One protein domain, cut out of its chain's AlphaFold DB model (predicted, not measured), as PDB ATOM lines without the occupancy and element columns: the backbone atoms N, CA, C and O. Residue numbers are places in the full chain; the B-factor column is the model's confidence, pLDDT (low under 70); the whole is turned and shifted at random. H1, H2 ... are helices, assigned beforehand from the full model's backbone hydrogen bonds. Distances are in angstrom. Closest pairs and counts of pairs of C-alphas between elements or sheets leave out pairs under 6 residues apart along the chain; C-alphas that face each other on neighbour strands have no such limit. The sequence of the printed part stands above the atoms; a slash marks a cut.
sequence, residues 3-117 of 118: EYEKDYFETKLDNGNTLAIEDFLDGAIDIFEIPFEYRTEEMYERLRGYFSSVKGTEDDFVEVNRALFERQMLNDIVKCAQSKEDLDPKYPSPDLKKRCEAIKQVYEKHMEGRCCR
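Overview. This is residues 3 to 117 of the 118 residues of an uncharacterized protein of Blautia wexlerae (UniProt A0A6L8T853). The longest helix, H4, makes an up-and-down bundle with H3 and H5, three helices whose centres form a triangle, each running against the one before it in the chain. The two short helices H1 and H2 follow each other as a small row at one side of this bundle, H2 near H3 and H1 farther out, and a long link, residues 26 to 40, leads back from H2 to H3. Residues 55 to 60, of which residue 60 belongs to H4, stick out where the chain passes from H3 to H4. The printed part has 115 residues with five named helices, in the order H1, H2, H3, H4, H5, and no named strand; the class is all helix. It is compact, with a radius of gyration of the C-alphas of 14.3 A and spans of 42 by 30 by 21 A.

Arrangement. H4, residues 60 to 82, and H5, residues 96 to 115, touch and form a helical hairpin. Their closest C-alphas are those of Ile 77 and Cys 100, 5.2 A apart, and they run opposite ways at a shallow tilt of 34 degrees, only just short of steep. H3, residues 41 to 53, touches H5, running the same way at a shallow tilt of 10 degrees; the closest C-alphas, of Glu 41 and Ile 103, are 5.4 A apart. H3 and H4 form a second helical hairpin but only just touch, with 3 pairs of C-alphas within 8 A, the closest those of Phe 51 and Arg 66 at 6.9 A; they run opposite ways at a shallow tilt of 24 degrees. H2, residues 19 to 25, is close to H3 but not clearly touching it: the closest C-alphas, of Ile 21 and Met 43, are 7.3 A apart. H1, residues 3 to 9, touches H2, the closest C-alphas being those of Tyr 8 and Leu 19 at 5.1 A, and runs the same way at a shallow tilt of 29 degrees. H1 is apart from H3, H4 and H5, and H2 is apart from H4 and H5. In H1, H2, H3 and H4 every O i to N i+4 pair is within hydrogen-bond range; in H5 15 of 16 are.

Along the chain. H4 is 33.0 A long from C-alpha 60 at (56.280, -50.759, 45.241) to C-alpha 82 at (39.175, -32.688, 66.937). H5 measures 29.0 A and ends with C-alpha 115 at (41.487, -60.153, 56.195). H3 measures 18.4 A. The short H1, which begins with C-alpha 3 at (36.391, -21.909, 39.038), measures 10.2 A, and H2 measures 9.8 A.

Size, cuts and confidence. The C-alphas of Glu 3 and Arg 117, the first and last printed, are the two farthest apart, at 43.2 A. The printed part has no cut. The links from H2 to H3, 15 residues, and from H4 to H5, 13 residues, are long; those from H1 to H2 and from H3 to H4 are short. The mean pLDDT of the printed part is 88.2, and it is under 70 at residue 3, residues 55 to 60 and residues 114 to 117.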
ATOM      1  N   GLU A   3      36.854 -20.929  40.036       68.12
ATOM      2  CA  GLU A   3      36.391 -21.909  39.038       68.12
ATOM      3  C   GLU A   3      37.367 -23.076  38.867       68.12
ATOM      4  O   GLU A   3      36.943 -24.217  38.959       68.12
ATOM      5  N   TYR A   4      38.673 -22.812  38.725       77.94
ATOM      6  CA  TYR A   4      39.664 -23.878  38.518       77.94
ATOM      7  C   TYR A   4      39.732 -24.878  39.684       77.94
ATOM      8  O   TYR A   4      39.801 -26.077  39.461       77.94
ATOM      9  N   GLU A   5      39.679 -24.394  40.928       84.75
ATOM     10  CA  GLU A   5      39.700 -25.254  42.121       84.75
ATOM     11  C   GLU A   5      38.463 -26.160  42.165       84.75
ATOM     12  O   GLU A   5      38.568 -27.361  42.402       84.75
ATOM     13  N   LYS A   6      37.295 -25.595  41.847       81.56
ATOM     14  CA  LYS A   6      36.043 -26.342  41.787       81.56
ATOM     15  C   LYS A   6      36.041 -27.366  40.652       81.56
ATOM     16  O   LYS A   6      35.653 -28.512  40.866       81.56
ATOM     17  N   ASP A   7      36.523 -26.989  39.473       87.69
ATOM     18  CA  ASP A   7      36.630 -27.910  38.342       87.69
ATOM     19  C   ASP A   7      37.595 -29.057  38.616       87.69
ATOM     20  O   ASP A   7      37.335 -30.198  38.240       87.69
ATOM     21  N   TYR A   8      38.684 -28.775  39.322       92.75
ATOM     22  CA  TYR A   8      39.697 -29.774  39.609       92.75
ATOM     23  C   TYR A   8      39.260 -30.776  40.690       92.75
ATOM     24  O   TYR A   8      39.443 -31.987  40.530       92.75
ATOM     25  N   PHE A   9      38.646 -30.294  41.776       92.56
ATOM     26  CA  PHE A   9      38.312 -31.128  42.936       92.56
ATOM     27  C   PHE A   9      36.862 -31.617  42.992       92.56
ATOM     28  O   PHE A   9      36.597 -32.592  43.694       92.56
ATOM     29  N   GLU A  10      35.924 -30.977  42.292       90.12
ATOM     30  CA  GLU A  10      34.490 -31.277  42.415       90.12
ATOM     31  C   GLU A  10      33.846 -31.713  41.095       90.12
ATOM     32  O   GLU A  10      33.006 -32.620  41.105       90.12
ATOM     33  N   THR A  11      34.214 -31.095  39.967       90.69
ATOM     34  CA  THR A  11      33.601 -31.408  38.669       90.69
ATOM     35  C   THR A  11      33.957 -32.830  38.238       90.69
ATOM     36  O   THR A  11      35.120 -33.232  38.186       90.69
ATOM     37  N   LYS A  12      32.917 -33.615  37.946       90.56
ATOM     38  CA  LYS A  12      33.036 -35.022  37.562       90.56
ATOM     39  C   LYS A  12      33.248 -35.144  36.058       90.56
ATOM     40  O   LYS A  12      32.534 -34.520  35.276       90.56
ATOM     41  N   LEU A  13      34.193 -35.991  35.681       91.19
ATOM     42  CA  LEU A  13      34.390 -36.484  34.325       91.19
ATOM     43  C   LEU A  13      33.341 -37.555  33.991       91.19
ATOM     44  O   LEU A  13      32.619 -38.039  34.868       91.19
ATOM     45  N   ASP A  14      33.307 -37.996  32.734       90.88
ATOM     46  CA  ASP A  14      32.355 -39.011  32.255       90.88
ATOM     47  C   ASP A  14      32.483 -40.363  32.984       90.88
ATOM     48  O   ASP A  14      31.513 -41.113  33.102       90.88
ATOM     49  N   ASN A  15      33.665 -40.676  33.527       86.69
ATOM     50  CA  ASN A  15      33.914 -41.874  34.341       86.69
ATOM     51  C   ASN A  15      33.496 -41.703  35.826       86.69
ATOM     52  O   ASN A  15      33.627 -42.617  36.651       86.69
ATOM     53  N   GLY A  16      32.984 -40.523  36.187       86.94
ATOM     54  CA  GLY A  16      32.560 -40.152  37.531       86.94
ATOM     55  C   GLY A  16      33.697 -39.857  38.514       86.94
ATOM     56  O   GLY A  16      33.420 -39.699  39.700       86.94
ATOM     57  N   ASN A  17      34.950 -39.804  38.067       91.44
ATOM     58  CA  ASN A  17      36.068 -39.293  38.858       91.44
ATOM     59  C   ASN A  17      36.184 -37.773  38.684       91.44
ATOM     60  O   ASN A  17      35.631 -37.201  37.748       91.44
ATOM     61  N   THR A  18      36.874 -37.107  39.604       93.56
ATOM     62  CA  THR A  18      37.311 -35.713  39.427       93.56
ATOM     63  C   THR A  18      38.720 -35.700  38.839       93.56
ATOM     64  O   THR A  18      39.406 -36.723  38.897       93.56
ATOM     65  N   LEU A  19      39.180 -34.562  38.309       94.56
ATOM     66  CA  LEU A  19      40.553 -34.449  37.791       94.56
ATOM     67  C   LEU A  19      41.596 -34.792  38.864       94.56
ATOM     68  O   LEU A  19      42.522 -35.540  38.590       94.56
ATOM     69  N   ALA A  20      41.386 -34.350  40.107       94.12
ATOM     70  CA  ALA A  20      42.258 -34.716  41.224       94.12
ATOM     71  C   ALA A  20      42.302 -36.233  41.501       94.12
ATOM     72  O   ALA A  20      43.319 -36.751  41.951       94.12
ATOM     73  N   ILE A  21      41.203 -36.962  41.261       93.31
ATOM     74  CA  ILE A  21      41.206 -38.424  41.394       93.31
ATOM     75  C   ILE A  21      42.003 -39.052  40.247       93.31
ATOM     76  O   ILE A  21      42.793 -39.944  40.523       93.31
ATOM     77  N   GLU A  22      41.837 -38.600  39.001       93.88
ATOM     78  CA  GLU A  22      42.640 -39.101  37.870       93.88
ATOM     79  C   GLU A  22      44.136 -38.861  38.093       93.88
ATOM     80  O   GLU A  22      44.912 -39.808  38.039       93.88
ATOM     81  N   ASP A  23      44.528 -37.639  38.465       93.25
ATOM     82  CA  ASP A  23      45.934 -37.298  38.702       93.25
ATOM     83  C   ASP A  23      46.540 -38.130  39.848       93.25
ATOM     84  O   ASP A  23      47.708 -38.514  39.786       93.25
ATOM     85  N   PHE A  24      45.758 -38.460  40.883       90.50
ATOM     86  CA  PHE A  24      46.201 -39.386  41.929       90.50
ATOM     87  C   PHE A  24      46.388 -40.810  41.386       90.50
ATOM     88  O   PHE A  24      47.375 -41.473  41.702       90.50
ATOM     89  N   LEU A  25      45.443 -41.301  40.579       87.62
ATOM     90  CA  LEU A  25      45.502 -42.647  40.001       87.62
ATOM     91  C   LEU A  25      46.660 -42.808  39.004       87.62
ATOM     92  O   LEU A  25      47.243 -43.890  38.933       87.62
ATOM     93  N   ASP A  26      47.014 -41.735  38.298       88.19
ATOM     94  CA  ASP A  26      48.160 -41.655  37.389       88.19
ATOM     95  C   ASP A  26      49.498 -41.441  38.125       88.19
ATOM     96  O   ASP A  26      50.565 -41.488  37.508       88.19
ATOM     97  N   GLY A  27      49.465 -41.207  39.444       85.19
ATOM     98  CA  GLY A  27      50.650 -40.918  40.255       85.19
ATOM     99  C   GLY A  27      51.261 -39.540  40.010       85.19
ATOM    100  O   GLY A  27      52.421 -39.315  40.356       85.19
ATOM    101  N   ALA A  28      50.504 -38.626  39.403       90.81
ATOM    102  CA  ALA A  28      50.909 -37.243  39.187       90.81
ATOM    103  C   ALA A  28      50.848 -36.414  40.479       90.81
ATOM    104  O   ALA A  28      51.613 -35.458  40.608       90.81
ATOM    105  N   ILE A  29      49.967 -36.790  41.415       90.94
ATOM    106  CA  ILE A  29      49.860 -36.183  42.746       90.94
ATOM    107  C   ILE A  29      49.718 -37.237  43.849       90.94
ATOM    108  O   ILE A  29      49.163 -38.317  43.643       90.94
ATOM    109  N   ASP A  30      50.132 -36.872  45.058       88.94
ATOM    110  CA  ASP A  30      49.898 -37.629  46.281       88.94
ATOM    111  C   ASP A  30      48.590 -37.215  46.979       88.94
ATOM    112  O   ASP A  30      48.115 -36.079  46.904       88.94
ATOM    113  N   ILE A  31      48.045 -38.112  47.807       89.88
ATOM    114  CA  ILE A  31      46.820 -37.860  48.592       89.88
ATOM    115  C   ILE A  31      46.920 -36.635  49.525       89.88
ATOM    116  O   ILE A  31      45.907 -36.037  49.893       89.88
ATOM    117  N   PHE A  32      48.136 -36.255  49.930       89.69
ATOM    118  CA  PHE A  32      48.383 -35.104  50.804       89.69
ATOM    119  C   PHE A  32      48.273 -33.765  50.073       89.69
ATOM    120  O   PHE A  32      48.048 -32.747  50.729       89.69
ATOM    121  N   GLU A  33      48.418 -33.765  48.746       92.25
ATOM    122  CA  GLU A  33      48.324 -32.569  47.905       92.25
ATOM    123  C   GLU A  33      46.870 -32.135  47.692       92.25
ATOM    124  O   GLU A  33      46.593 -30.962  47.453       92.25
ATOM    125  N   ILE A  34      45.921 -33.058  47.868       92.62
ATOM    126  CA  ILE A  34      44.487 -32.762  47.826       92.62
ATOM    127  C   ILE A  34      44.083 -32.125  49.160       92.62
ATOM    128  O   ILE A  34      44.244 -32.782  50.186       92.62
ATOM    129  N   PRO A  35      43.534 -30.896  49.210       94.44
ATOM    130  CA  PRO A  35      43.224 -30.225  50.472       94.44
ATOM    131  C   PRO A  35      42.193 -30.975  51.320       94.44
ATOM    132  O   PRO A  35      41.325 -31.692  50.816       94.44
ATOM    133  N   PHE A  36      42.255 -30.777  52.640       94.88
ATOM    134  CA  PHE A  36      41.364 -31.456  53.582       94.88
ATOM    135  C   PHE A  36      39.892 -31.217  53.264       94.88
ATOM    136  O   PHE A  36      39.069 -32.102  53.446       94.88
ATOM    137  N   GLU A  37      39.542 -30.041  52.784       94.94
ATOM    138  CA  GLU A  37      38.180 -29.631  52.498       94.94
ATOM    139  C   GLU A  37      37.553 -30.451  51.352       94.94
ATOM    140  O   GLU A  37      36.332 -30.600  51.308       94.94
ATOM    141  N   TYR A  38      38.389 -31.068  50.504       94.50
ATOM    142  CA  TYR A  38      37.993 -31.847  49.327       94.50
ATOM    143  C   TYR A  38      38.139 -33.370  49.481       94.50
ATOM    144  O   TYR A  38      37.625 -34.116  48.650       94.50
ATOM    145  N   ARG A  39      38.777 -33.871  50.548       94.62
ATOM    146  CA  ARG A  39      38.954 -35.324  50.792       94.62
ATOM    147  C   ARG A  39      37.689 -36.001  51.338       94.62
ATOM    148  O   ARG A  39      37.602 -36.360  52.516       94.62
ATOM    149  N   THR A  40      36.662 -36.111  50.507       93.00
ATOM    150  CA  THR A  40      35.330 -36.609  50.892       93.00
ATOM    151  C   THR A  40      35.270 -38.132  51.050       93.00
ATOM    152  O   THR A  40      36.163 -38.860  50.620       93.00
ATOM    153  N   GLU A  41      34.177 -38.630  51.641       94.94
ATOM    154  CA  GLU A  41      33.850 -40.065  51.648       94.94
ATOM    155  C   GLU A  41      33.869 -40.654  50.232       94.94
ATOM    156  O   GLU A  41      34.482 -41.694  50.012       94.94
ATOM    157  N   GLU A  42      33.233 -39.978  49.269       92.44
ATOM    158  CA  GLU A  42      33.134 -40.448  47.885       92.44
ATOM    159  C   GLU A  42      34.519 -40.665  47.266       92.44
ATOM    160  O   GLU A  42      34.769 -41.678  46.612       92.44
ATOM    161  N   MET A  43      35.440 -39.733  47.510       93.38
ATOM    162  CA  MET A  43      36.816 -39.853  47.055       93.38
ATOM    163  C   MET A  43      37.500 -41.076  47.681       93.38
ATOM    164  O   MET A  43      38.091 -41.884  46.964       93.38
ATOM    165  N   TYR A  44      37.377 -41.266  48.997       95.31
ATOM    166  CA  TYR A  44      37.948 -42.436  49.669       95.31
ATOM    167  C   TYR A  44      37.328 -43.759  49.180       95.31
ATOM    168  O   TYR A  44      38.050 -44.739  49.001       95.31
ATOM    169  N   GLU A  45      36.023 -43.799  48.903       94.38
ATOM    170  CA  GLU A  45      35.323 -44.949  48.310       94.38
ATOM    171  C   GLU A  45      35.874 -45.299  46.914       94.38
ATOM    172  O   GLU A  45      36.140 -46.472  46.627       94.38
ATOM    173  N   ARG A  46      36.109 -44.290  46.062       91.69
ATOM    174  CA  ARG A  46      36.703 -44.464  44.721       91.69
ATOM    175  C   ARG A  46      38.108 -45.052  44.797       91.69
ATOM    176  O   ARG A  46      38.382 -46.076  44.168       91.69
ATOM    177  N   LEU A  47      38.970 -44.452  45.616       91.56
ATOM    178  CA  LEU A  47      40.344 -44.918  45.802       91.56
ATOM    179  C   LEU A  47      40.392 -46.317  46.428       91.56
ATOM    180  O   LEU A  47      41.167 -47.165  45.985       91.56
ATOM    181  N   ARG A  48      39.502 -46.628  47.383       91.62
ATOM    182  CA  ARG A  48      39.360 -47.995  47.910       91.62
ATOM    183  C   ARG A  48      39.027 -48.989  46.797       91.62
ATOM    184  O   ARG A  48      39.581 -50.090  46.770       91.62
ATOM    185  N   GLY A  49      38.116 -48.623  45.895       90.12
ATOM    186  CA  GLY A  49      37.750 -49.428  44.729       90.12
ATOM    187  C   GLY A  49      38.954 -49.746  43.842       90.12
ATOM    188  O   GLY A  49      39.189 -50.917  43.542       90.12
ATOM    189  N   TYR A  50      39.755 -48.729  43.510       87.44
ATOM    190  CA  TYR A  50      41.014 -48.887  42.775       87.44
ATOM    191  C   TYR A  50      41.983 -49.833  43.496       87.44
ATOM    192  O   TYR A  50      42.383 -50.865  42.959       87.44
ATOM    193  N   PHE A  51      42.283 -49.572  44.768       86.12
ATOM    194  CA  PHE A  51      43.198 -50.419  45.533       86.12
ATOM    195  C   PHE A  51      42.676 -51.853  45.729       86.12
ATOM    196  O   PHE A  51      43.459 -52.772  45.980       86.12
ATOM    197  N   SER A  52      41.367 -52.080  45.636       83.94
ATOM    198  CA  SER A  52      40.780 -53.423  45.702       83.94
ATOM    199  C   SER A  52      40.879 -54.177  44.370       83.94
ATOM    200  O   SER A  52      41.013 -55.407  44.386       83.94
ATOM    201  N   SER A  53      40.805 -53.460  43.241       81.88
ATOM    202  CA  SER A  53      40.828 -54.022  41.885       81.88
ATOM    203  C   SER A  53      42.238 -54.348  41.393       81.88
ATOM    204  O   SER A  53      42.407 -55.329  40.666       81.88
ATOM    205  N   VAL A  54      43.252 -53.600  41.840       77.38
ATOM    206  CA  VAL A  54      44.658 -53.909  41.557       77.38
ATOM    207  C   VAL A  54      45.049 -55.207  42.286       77.38
ATOM    208  O   VAL A  54      45.059 -55.284  43.519       77.38
ATOM    209  N   LYS A  55      45.317 -56.270  41.513       62.78
ATOM    210  CA  LYS A  55      45.781 -57.582  41.996       62.78
ATOM    211  C   LYS A  55      47.264 -57.749  41.659       62.78
ATOM    212  O   LYS A  55      47.589 -57.870  40.485       62.78
ATOM    213  N   GLY A  56      48.130 -57.827  42.670       55.75
ATOM    214  CA  GLY A  56      49.552 -58.149  42.494       55.75
ATOM    215  C   GLY A  56      50.479 -57.246  43.307       55.75
ATOM    216  O   GLY A  56      50.215 -56.060  43.457       55.75
ATOM    217  N   THR A  57      51.534 -57.854  43.846       53.09
ATOM    218  CA  THR A  57      52.570 -57.314  44.746       53.09
ATOM    219  C   THR A  57      53.839 -56.897  43.988       53.09
ATOM    220  O   THR A  57      54.938 -57.067  44.501       53.09
ATOM    221  N   GLU A  58      53.726 -56.457  42.734       51.19
ATOM    222  CA  GLU A  58      54.905 -56.229  41.873       51.19
ATOM    223  C   GLU A  58      55.224 -54.752  41.624       51.19
ATOM    224  O   GLU A  58      56.179 -54.455  40.912       51.19
ATOM    225  N   ASP A  59      54.473 -53.831  42.231       64.50
ATOM    226  CA  ASP A  59      54.754 -52.405  42.121       64.50
ATOM    227  C   ASP A  59      54.793 -51.761  43.510       64.50
ATOM    228  O   ASP A  59      53.753 -51.534  44.139       64.50
ATOM    229  N   ASP A  60      56.011 -51.481  43.989       69.44
ATOM    230  CA  ASP A  60      56.280 -50.759  45.241       69.44
ATOM    231  C   ASP A  60      55.456 -49.462  45.310       69.44
ATOM    232  O   ASP A  60      55.009 -49.050  46.384       69.44
ATOM    233  N   PHE A  61      55.182 -48.851  44.153       71.50
ATOM    234  CA  PHE A  61      54.329 -47.678  44.033       71.50
ATOM    235  C   PHE A  61      52.919 -47.918  44.594       71.50
ATOM    236  O   PHE A  61      52.402 -47.081  45.338       71.50
ATOM    237  N   VAL A  62      52.292 -49.060  44.297       76.81
ATOM    238  CA  VAL A  62      50.919 -49.367  44.733       76.81
ATOM    239  C   VAL A  62      50.865 -49.650  46.234       76.81
ATOM    240  O   VAL A  62      49.918 -49.227  46.903       76.81
ATOM    241  N   GLU A  63      51.858 -50.352  46.786       80.12
ATOM    242  CA  GLU A  63      51.917 -50.618  48.230       80.12
ATOM    243  C   GLU A  63      52.163 -49.338  49.034       80.12
ATOM    244  O   GLU A  63      51.454 -49.084  50.015       80.12
ATOM    245  N   VAL A  64      53.102 -48.499  48.584       81.75
ATOM    246  CA  VAL A  64      53.383 -47.200  49.204       81.75
ATOM    247  C   VAL A  64      52.137 -46.319  49.163       81.75
ATOM    248  O   VAL A  64      51.687 -45.858  50.214       81.75
ATOM    249  N   ASN A  65      51.512 -46.147  47.997       83.31
ATOM    250  CA  ASN A  65      50.317 -45.312  47.868       83.31
ATOM    251  C   ASN A  65      49.141 -45.826  48.699       83.31
ATOM    252  O   ASN A  65      48.416 -45.033  49.300       83.31
ATOM    253  N   ARG A  66      48.979 -47.149  48.816       86.69
ATOM    254  CA  ARG A  66      47.966 -47.741  49.696       86.69
ATOM    255  C   ARG A  66      48.226 -47.405  51.167       86.69
ATOM    256  O   ARG A  66      47.293 -47.039  51.882       86.69
ATOM    257  N   ALA A  67      49.473 -47.499  51.626       87.31
ATOM    258  CA  ALA A  67      49.832 -47.141  52.996       87.31
ATOM    259  C   ALA A  67      49.620 -45.640  53.273       87.31
ATOM    260  O   ALA A  67      49.119 -45.267  54.338       87.31
ATOM    261  N   LEU A  68      49.951 -44.772  52.308       89.75
ATOM    262  CA  LEU A  68      49.700 -43.329  52.399       89.75
ATOM    263  C   LEU A  68      48.197 -43.023  52.452       89.75
ATOM    264  O   LEU A  68      47.760 -42.265  53.318       89.75
ATOM    265  N   PHE A  69      47.403 -43.671  51.598       91.56
ATOM    266  CA  PHE A  69      45.940 -43.598  51.586       91.56
ATOM    267  C   PHE A  69      45.325 -43.975  52.943       91.56
ATOM    268  O   PHE A  69      44.519 -43.225  53.498       91.56
ATOM    269  N   GLU A  70      45.744 -45.099  53.527       93.00
ATOM    270  CA  GLU A  70      45.262 -45.565  54.835       93.00
ATOM    271  C   GLU A  70      45.605 -44.593  55.959       93.00
ATOM    272  O   GLU A  70      44.752 -44.240  56.780       93.00
ATOM    273  N   ARG A  71      46.855 -44.123  55.975       94.50
ATOM    274  CA  ARG A  71      47.309 -43.135  56.949       94.50
ATOM    275  C   ARG A  71      46.521 -41.834  56.821       94.50
ATOM    276  O   ARG A  71      46.170 -41.239  57.840       94.50
ATOM    277  N   GLN A  72      46.227 -41.402  55.597       96.12
ATOM    278  CA  GLN A  72      45.508 -40.157  55.368       96.12
ATOM    279  C   GLN A  72      44.040 -40.240  55.804       96.12
ATOM    280  O   GLN A  72      43.564 -39.301  56.442       96.12
ATOM    281  N   MET A  73      43.358 -41.375  55.592       96.00
ATOM    282  CA  MET A  73      42.018 -41.601  56.158       96.00
ATOM    283  C   MET A  73      42.016 -41.472  57.683       96.00
ATOM    284  O   MET A  73      41.182 -40.763  58.240       96.00
ATOM    285  N   LEU A  74      42.964 -42.121  58.370       96.69
ATOM    286  CA  LEU A  74      43.067 -42.044  59.831       96.69
ATOM    287  C   LEU A  74      43.337 -40.612  60.313       96.69
ATOM    288  O   LEU A  74      42.705 -40.157  61.269       96.69
ATOM    289  N   ASN A  75      44.229 -39.885  59.636       97.00
ATOM    290  CA  ASN A  75      44.501 -38.481  59.941       97.00
ATOM    291  C   ASN A  75      43.247 -37.613  59.779       97.00
ATOM    292  O   ASN A  75      42.962 -36.787  60.645       97.00
ATOM    293  N   ASP A  76      42.487 -37.805  58.700       96.81
ATOM    294  CA  ASP A  76      41.263 -37.043  58.451       96.81
ATOM    295  C   ASP A  76      40.164 -37.396  59.463       96.81
ATOM    296  O   ASP A  76      39.492 -36.491  59.954       96.81
ATOM    297  N   ILE A  77      40.028 -38.665  59.866       96.81
ATOM    298  CA  ILE A  77      39.125 -39.087  60.952       96.81
ATOM    299  C   ILE A  77      39.463 -38.347  62.253       96.81
ATOM    300  O   ILE A  77      38.570 -37.806  62.913       96.81
ATOM    301  N   VAL A  78      40.748 -38.306  62.625       97.12
ATOM    302  CA  VAL A  78      41.211 -37.598  63.827       97.12
ATOM    303  C   VAL A  78      40.957 -36.099  63.700       97.12
ATOM    304  O   VAL A  78      40.423 -35.497  64.633       97.12
ATOM    305  N   LYS A  79      41.278 -35.501  62.549       96.38
ATOM    306  CA  LYS A  79      41.068 -34.073  62.298       96.38
ATOM    307  C   LYS A  79      39.589 -33.703  62.403       96.38
ATOM    308  O   LYS A  79      39.265 -32.786  63.149       96.38
ATOM    309  N   CYS A  80      38.690 -34.454  61.763       95.69
ATOM    310  CA  CYS A  80      37.245 -34.251  61.895       95.69
ATOM    311  C   CYS A  80      36.775 -34.347  63.355       95.69
ATOM    312  O   CYS A  80      35.947 -33.551  63.781       95.69
ATOM    313  N   ALA A  81      37.300 -35.301  64.132       94.12
ATOM    314  CA  ALA A  81      36.911 -35.490  65.531       94.12
ATOM    315  C   ALA A  81      37.435 -34.393  66.478       94.12
ATOM    316  O   ALA A  81      36.844 -34.162  67.531       94.12
ATOM    317  N   GLN A  82      38.556 -33.749  66.135       95.00
ATOM    318  CA  GLN A  82      39.175 -32.688  66.937       95.00
ATOM    319  C   GLN A  82      38.686 -31.283  66.566       95.00
ATOM    320  O   GLN A  82      38.810 -30.361  67.380       95.00
ATOM    321  N   SER A  83      38.150 -31.106  65.358       92.06
ATOM    322  CA  SER A  83      37.585 -29.837  64.913       92.06
ATOM    323  C   SER A  83      36.408 -29.410  65.790       92.06
ATOM    324  O   SER A  83      35.514 -30.194  66.097       92.06
ATOM    325  N   LYS A  84      36.414 -28.135  66.188       89.81
ATOM    326  CA  LYS A  84      35.334 -27.516  66.975       89.81
ATOM    327  C   LYS A  84      34.248 -26.885  66.107       89.81
ATOM    328  O   LYS A  84      33.171 -26.589  66.612       89.81
ATOM    329  N   GLU A  85      34.562 -26.659  64.837       92.56
ATOM    330  CA  GLU A  85      33.719 -25.978  63.863       92.56
ATOM    331  C   GLU A  85      33.692 -26.798  62.574       92.56
ATOM    332  O   GLU A  85      34.696 -27.415  62.203       92.56
ATOM    333  N   ASP A  86      32.531 -26.805  61.926       96.31
ATOM    334  CA  ASP A  86      32.338 -27.379  60.597       96.31
ATOM    335  C   ASP A  86      33.074 -26.554  59.530       96.31
ATOM    336  O   ASP A  86      33.477 -25.411  59.766       96.31
ATOM    337  N   LEU A  87      33.266 -27.129  58.341       94.69
ATOM    338  CA  LEU A  87      33.844 -26.372  57.229       94.69
ATOM    339  C   LEU A  87      32.838 -25.361  56.674       94.69
ATOM    340  O   LEU A  87      31.626 -25.472  56.868       94.69
ATOM    341  N   ASP A  88      33.358 -24.406  55.906       94.62
ATOM    342  CA  ASP A  88      32.531 -23.496  55.120       94.62
ATOM    343  C   ASP A  88      31.542 -24.297  54.237       94.62
ATOM    344  O   ASP A  88      31.970 -25.230  53.544       94.62
ATOM    345  N   PRO A  89      30.240 -23.945  54.221       94.19
ATOM    346  CA  PRO A  89      29.223 -24.626  53.418       94.19
ATOM    347  C   PRO A  89      29.502 -24.683  51.913       94.19
ATOM    348  O   PRO A  89      28.850 -25.453  51.212       94.19
ATOM    349  N   LYS A  90      30.435 -23.873  51.398       91.56
ATOM    350  CA  LYS A  90      30.880 -23.954  50.003       91.56
ATOM    351  C   LYS A  90      31.574 -25.278  49.672       91.56
ATOM    352  O   LYS A  90      31.655 -25.614  48.496       91.56
ATOM    353  N   TYR A  91      32.098 -25.991  50.672       93.00
ATOM    354  CA  TYR A  91      32.817 -27.244  50.469       93.00
ATOM    355  C   TYR A  91      31.871 -28.453  50.409       93.00
ATOM    356  O   TYR A  91      30.806 -28.429  51.026       93.00
ATOM    357  N   PRO A  92      32.258 -29.552  49.734       91.50
ATOM    358  CA  PRO A  92      31.346 -30.666  49.446       91.50
ATOM    359  C   PRO A  92      30.846 -31.456  50.665       91.50
ATOM    360  O   PRO A  92      29.830 -32.145  50.595       91.50
ATOM    361  N   SER A  93      31.575 -31.437  51.782       93.12
ATOM    362  CA  SER A  93      31.219 -32.190  52.994       93.12
ATOM    363  C   SER A  93      31.522 -31.366  54.245       93.12
ATOM    364  O   SER A  93      32.508 -31.646  54.935       93.12
ATOM    365  N   PRO A  94      30.710 -30.326  54.520       95.56
ATOM    366  CA  PRO A  94      31.031 -29.352  55.552       95.56
ATOM    367  C   PRO A  94      30.772 -29.866  56.971       95.56
ATOM    368  O   PRO A  94      31.524 -29.517  57.874       95.56
ATOM    369  N   ASP A  95      29.772 -30.738  57.149       96.94
ATOM    370  CA  ASP A  95      29.436 -31.394  58.423       96.94
ATOM    371  C   ASP A  95      30.520 -32.417  58.798       96.94
ATOM    372  O   ASP A  95      30.553 -33.548  58.289       96.94
ATOM    373  N   LEU A  96      31.436 -32.014  59.680       96.31
ATOM    374  CA  LEU A  96      32.613 -32.809  60.020       96.31
ATOM    375  C   LEU A  96      32.268 -34.027  60.870       96.31
ATOM    376  O   LEU A  96      32.967 -35.041  60.794       96.31
ATOM    377  N   LYS A  97      31.177 -33.974  61.640       95.88
ATOM    378  CA  LYS A  97      30.725 -35.123  62.427       95.88
ATOM    379  C   LYS A  97      30.257 -36.250  61.509       95.88
ATOM    380  O   LYS A  97      30.757 -37.369  61.629       95.88
ATOM    381  N   LYS A  98      29.358 -35.956  60.565       95.69
ATOM    382  CA  LYS A  98      28.894 -36.955  59.585       95.69
ATOM    383  C   LYS A  98      30.035 -37.439  58.707       95.69
ATOM    384  O   LYS A  98      30.171 -38.637  58.479       95.69
ATOM    385  N   ARG A  99      30.901 -36.522  58.267       96.12
ATOM    386  CA  ARG A  99      32.077 -36.869  57.467       96.12
ATOM    387  C   ARG A  99      33.026 -37.814  58.212       96.12
ATOM    388  O   ARG A  99      33.534 -38.755  57.612       96.12
ATOM    389  N   CYS A 100      33.244 -37.604  59.511       96.56
ATOM    390  CA  CYS A 100      34.038 -38.506  60.351       96.56
ATOM    391  C   CYS A 100      33.461 -39.927  60.367       96.56
ATOM    392  O   CYS A 100      34.191 -40.895  60.157       96.56
ATOM    393  N   GLU A 101      32.154 -40.053  60.604       97.06
ATOM    394  CA  GLU A 101      31.454 -41.343  60.633       97.06
ATOM    395  C   GLU A 101      31.516 -42.053  59.275       97.06
ATOM    396  O   GLU A 101      31.784 -43.253  59.223       97.06
ATOM    397  N   ALA A 102      31.349 -41.310  58.183       97.06
ATOM    398  CA  ALA A 102      31.441 -41.833  56.828       97.06
ATOM    399  C   ALA A 102      32.846 -42.370  56.503       97.06
ATOM    400  O   ALA A 102      32.991 -43.529  56.117       97.06
ATOM    401  N   ILE A 103      33.905 -41.584  56.743       97.00
ATOM    402  CA  ILE A 103      35.289 -42.015  56.464       97.00
ATOM    403  C   ILE A 103      35.670 -43.237  57.317       97.00
ATOM    404  O   ILE A 103      36.343 -44.140  56.817       97.00
ATOM    405  N   LYS A 104      35.199 -43.329  58.572       97.12
ATOM    406  CA  LYS A 104      35.389 -44.531  59.409       97.12
ATOM    407  C   LYS A 104      34.814 -45.787  58.756       97.12
ATOM    408  O   LYS A 104      35.507 -46.798  58.710       97.12
ATOM    409  N   GLN A 105      33.605 -45.713  58.203       96.50
ATOM    410  CA  GLN A 105      32.992 -46.854  57.513       96.50
ATOM    411  C   GLN A 105      33.789 -47.266  56.269       96.50
ATOM    412  O   GLN A 105      33.947 -48.457  56.006       96.50
ATOM    413  N   VAL A 106      34.323 -46.304  55.504       96.31
ATOM    414  CA  VAL A 106      35.187 -46.611  54.350       96.31
ATOM    415  C   VAL A 106      36.454 -47.336  54.798       96.31
ATOM    416  O   VAL A 106      36.829 -48.343  54.192       96.31
ATOM    417  N   TYR A 107      37.085 -46.849  55.868       95.25
ATOM    418  CA  TYR A 107      38.276 -47.456  56.453       95.25
ATOM    419  C   TYR A 107      38.003 -48.888  56.928       95.25
ATOM    420  O   TYR A 107      38.734 -49.799  56.552       95.25
ATOM    421  N   GLU A 108      36.931 -49.117  57.689       94.50
ATOM    422  CA  GLU A 108      36.551 -50.449  58.180       94.50
ATOM    423  C   GLU A 108      36.357 -51.447  57.027       94.50
ATOM    424  O   GLU A 108      37.005 -52.495  57.015       94.50
ATOM    425  N   LYS A 109      35.592 -51.077  55.988       93.25
ATOM    426  CA  LYS A 109      35.421 -51.901  54.774       93.25
ATOM    427  C   LYS A 109      36.754 -52.207  54.082       93.25
ATOM    428  O   LYS A 109      36.972 -53.320  53.601       93.25
ATOM    429  N   HIS A 110      37.646 -51.214  53.994       90.81
ATOM    430  CA  HIS A 110      38.978 -51.384  53.400       90.81
ATOM    431  C   HIS A 110      39.824 -52.393  54.186       90.81
ATOM    432  O   HIS A 110      40.510 -53.224  53.588       90.81
ATOM    433  N   MET A 111      39.747 -52.363  55.518       88.69
ATOM    434  CA  MET A 111      40.444 -53.313  56.388       88.69
ATOM    435  C   MET A 111      39.871 -54.731  56.289       88.69
ATOM    436  O   MET A 111      40.639 -55.688  56.188       88.69
ATOM    437  N   GLU A 112      38.545 -54.883  56.275       86.19
ATOM    438  CA  GLU A 112      37.872 -56.185  56.140       86.19
ATOM    439  C   GLU A 112      38.273 -56.907  54.848       86.19
ATOM    440  O   GLU A 112      38.596 -58.097  54.869       86.19
ATOM    441  N   GLY A 113      38.353 -56.172  53.731       72.62
ATOM    442  CA  GLY A 113      38.791 -56.711  52.441       72.62
ATOM    443  C   GLY A 113      40.215 -57.286  52.439       72.62
ATOM    444  O   GLY A 113      40.544 -58.090  51.564       72.62
ATOM    445  N   ARG A 114      41.056 -56.923  53.421       67.19
ATOM    446  CA  ARG A 114      42.408 -57.481  53.588       67.19
ATOM    447  C   ARG A 114      42.422 -58.797  54.362       67.19
ATOM    448  O   ARG A 114      43.210 -59.675  54.027       67.19
ATOM    449  N   CYS A 115      41.532 -58.963  55.339       55.47
ATOM    450  CA  CYS A 115      41.487 -60.153  56.195       55.47
ATOM    451  C   CYS A 115      41.068 -61.425  55.424       55.47
ATOM    452  O   CYS A 115      41.478 -62.528  55.763       55.47
ATOM    453  N   CYS A 116      40.319 -61.285  54.326       48.16
ATOM    454  CA  CYS A 116      39.890 -62.411  53.487       48.16
ATOM    455  C   CYS A 116      40.943 -62.889  52.462       48.16
ATOM    456  O   CYS A 116      40.635 -63.762  51.650       48.16
ATOM    457  N   ARG A 117      42.152 -62.305  52.440       47.12
ATOM    458  CA  ARG A 117      43.262 -62.712  51.549       47.12
ATOM    459  C   ARG A 117      44.388 -63.476  52.278       47.12
ATOM    460  O   ARG A 117      45.427 -63.694  51.658       47.12
TER     461      ARG A 117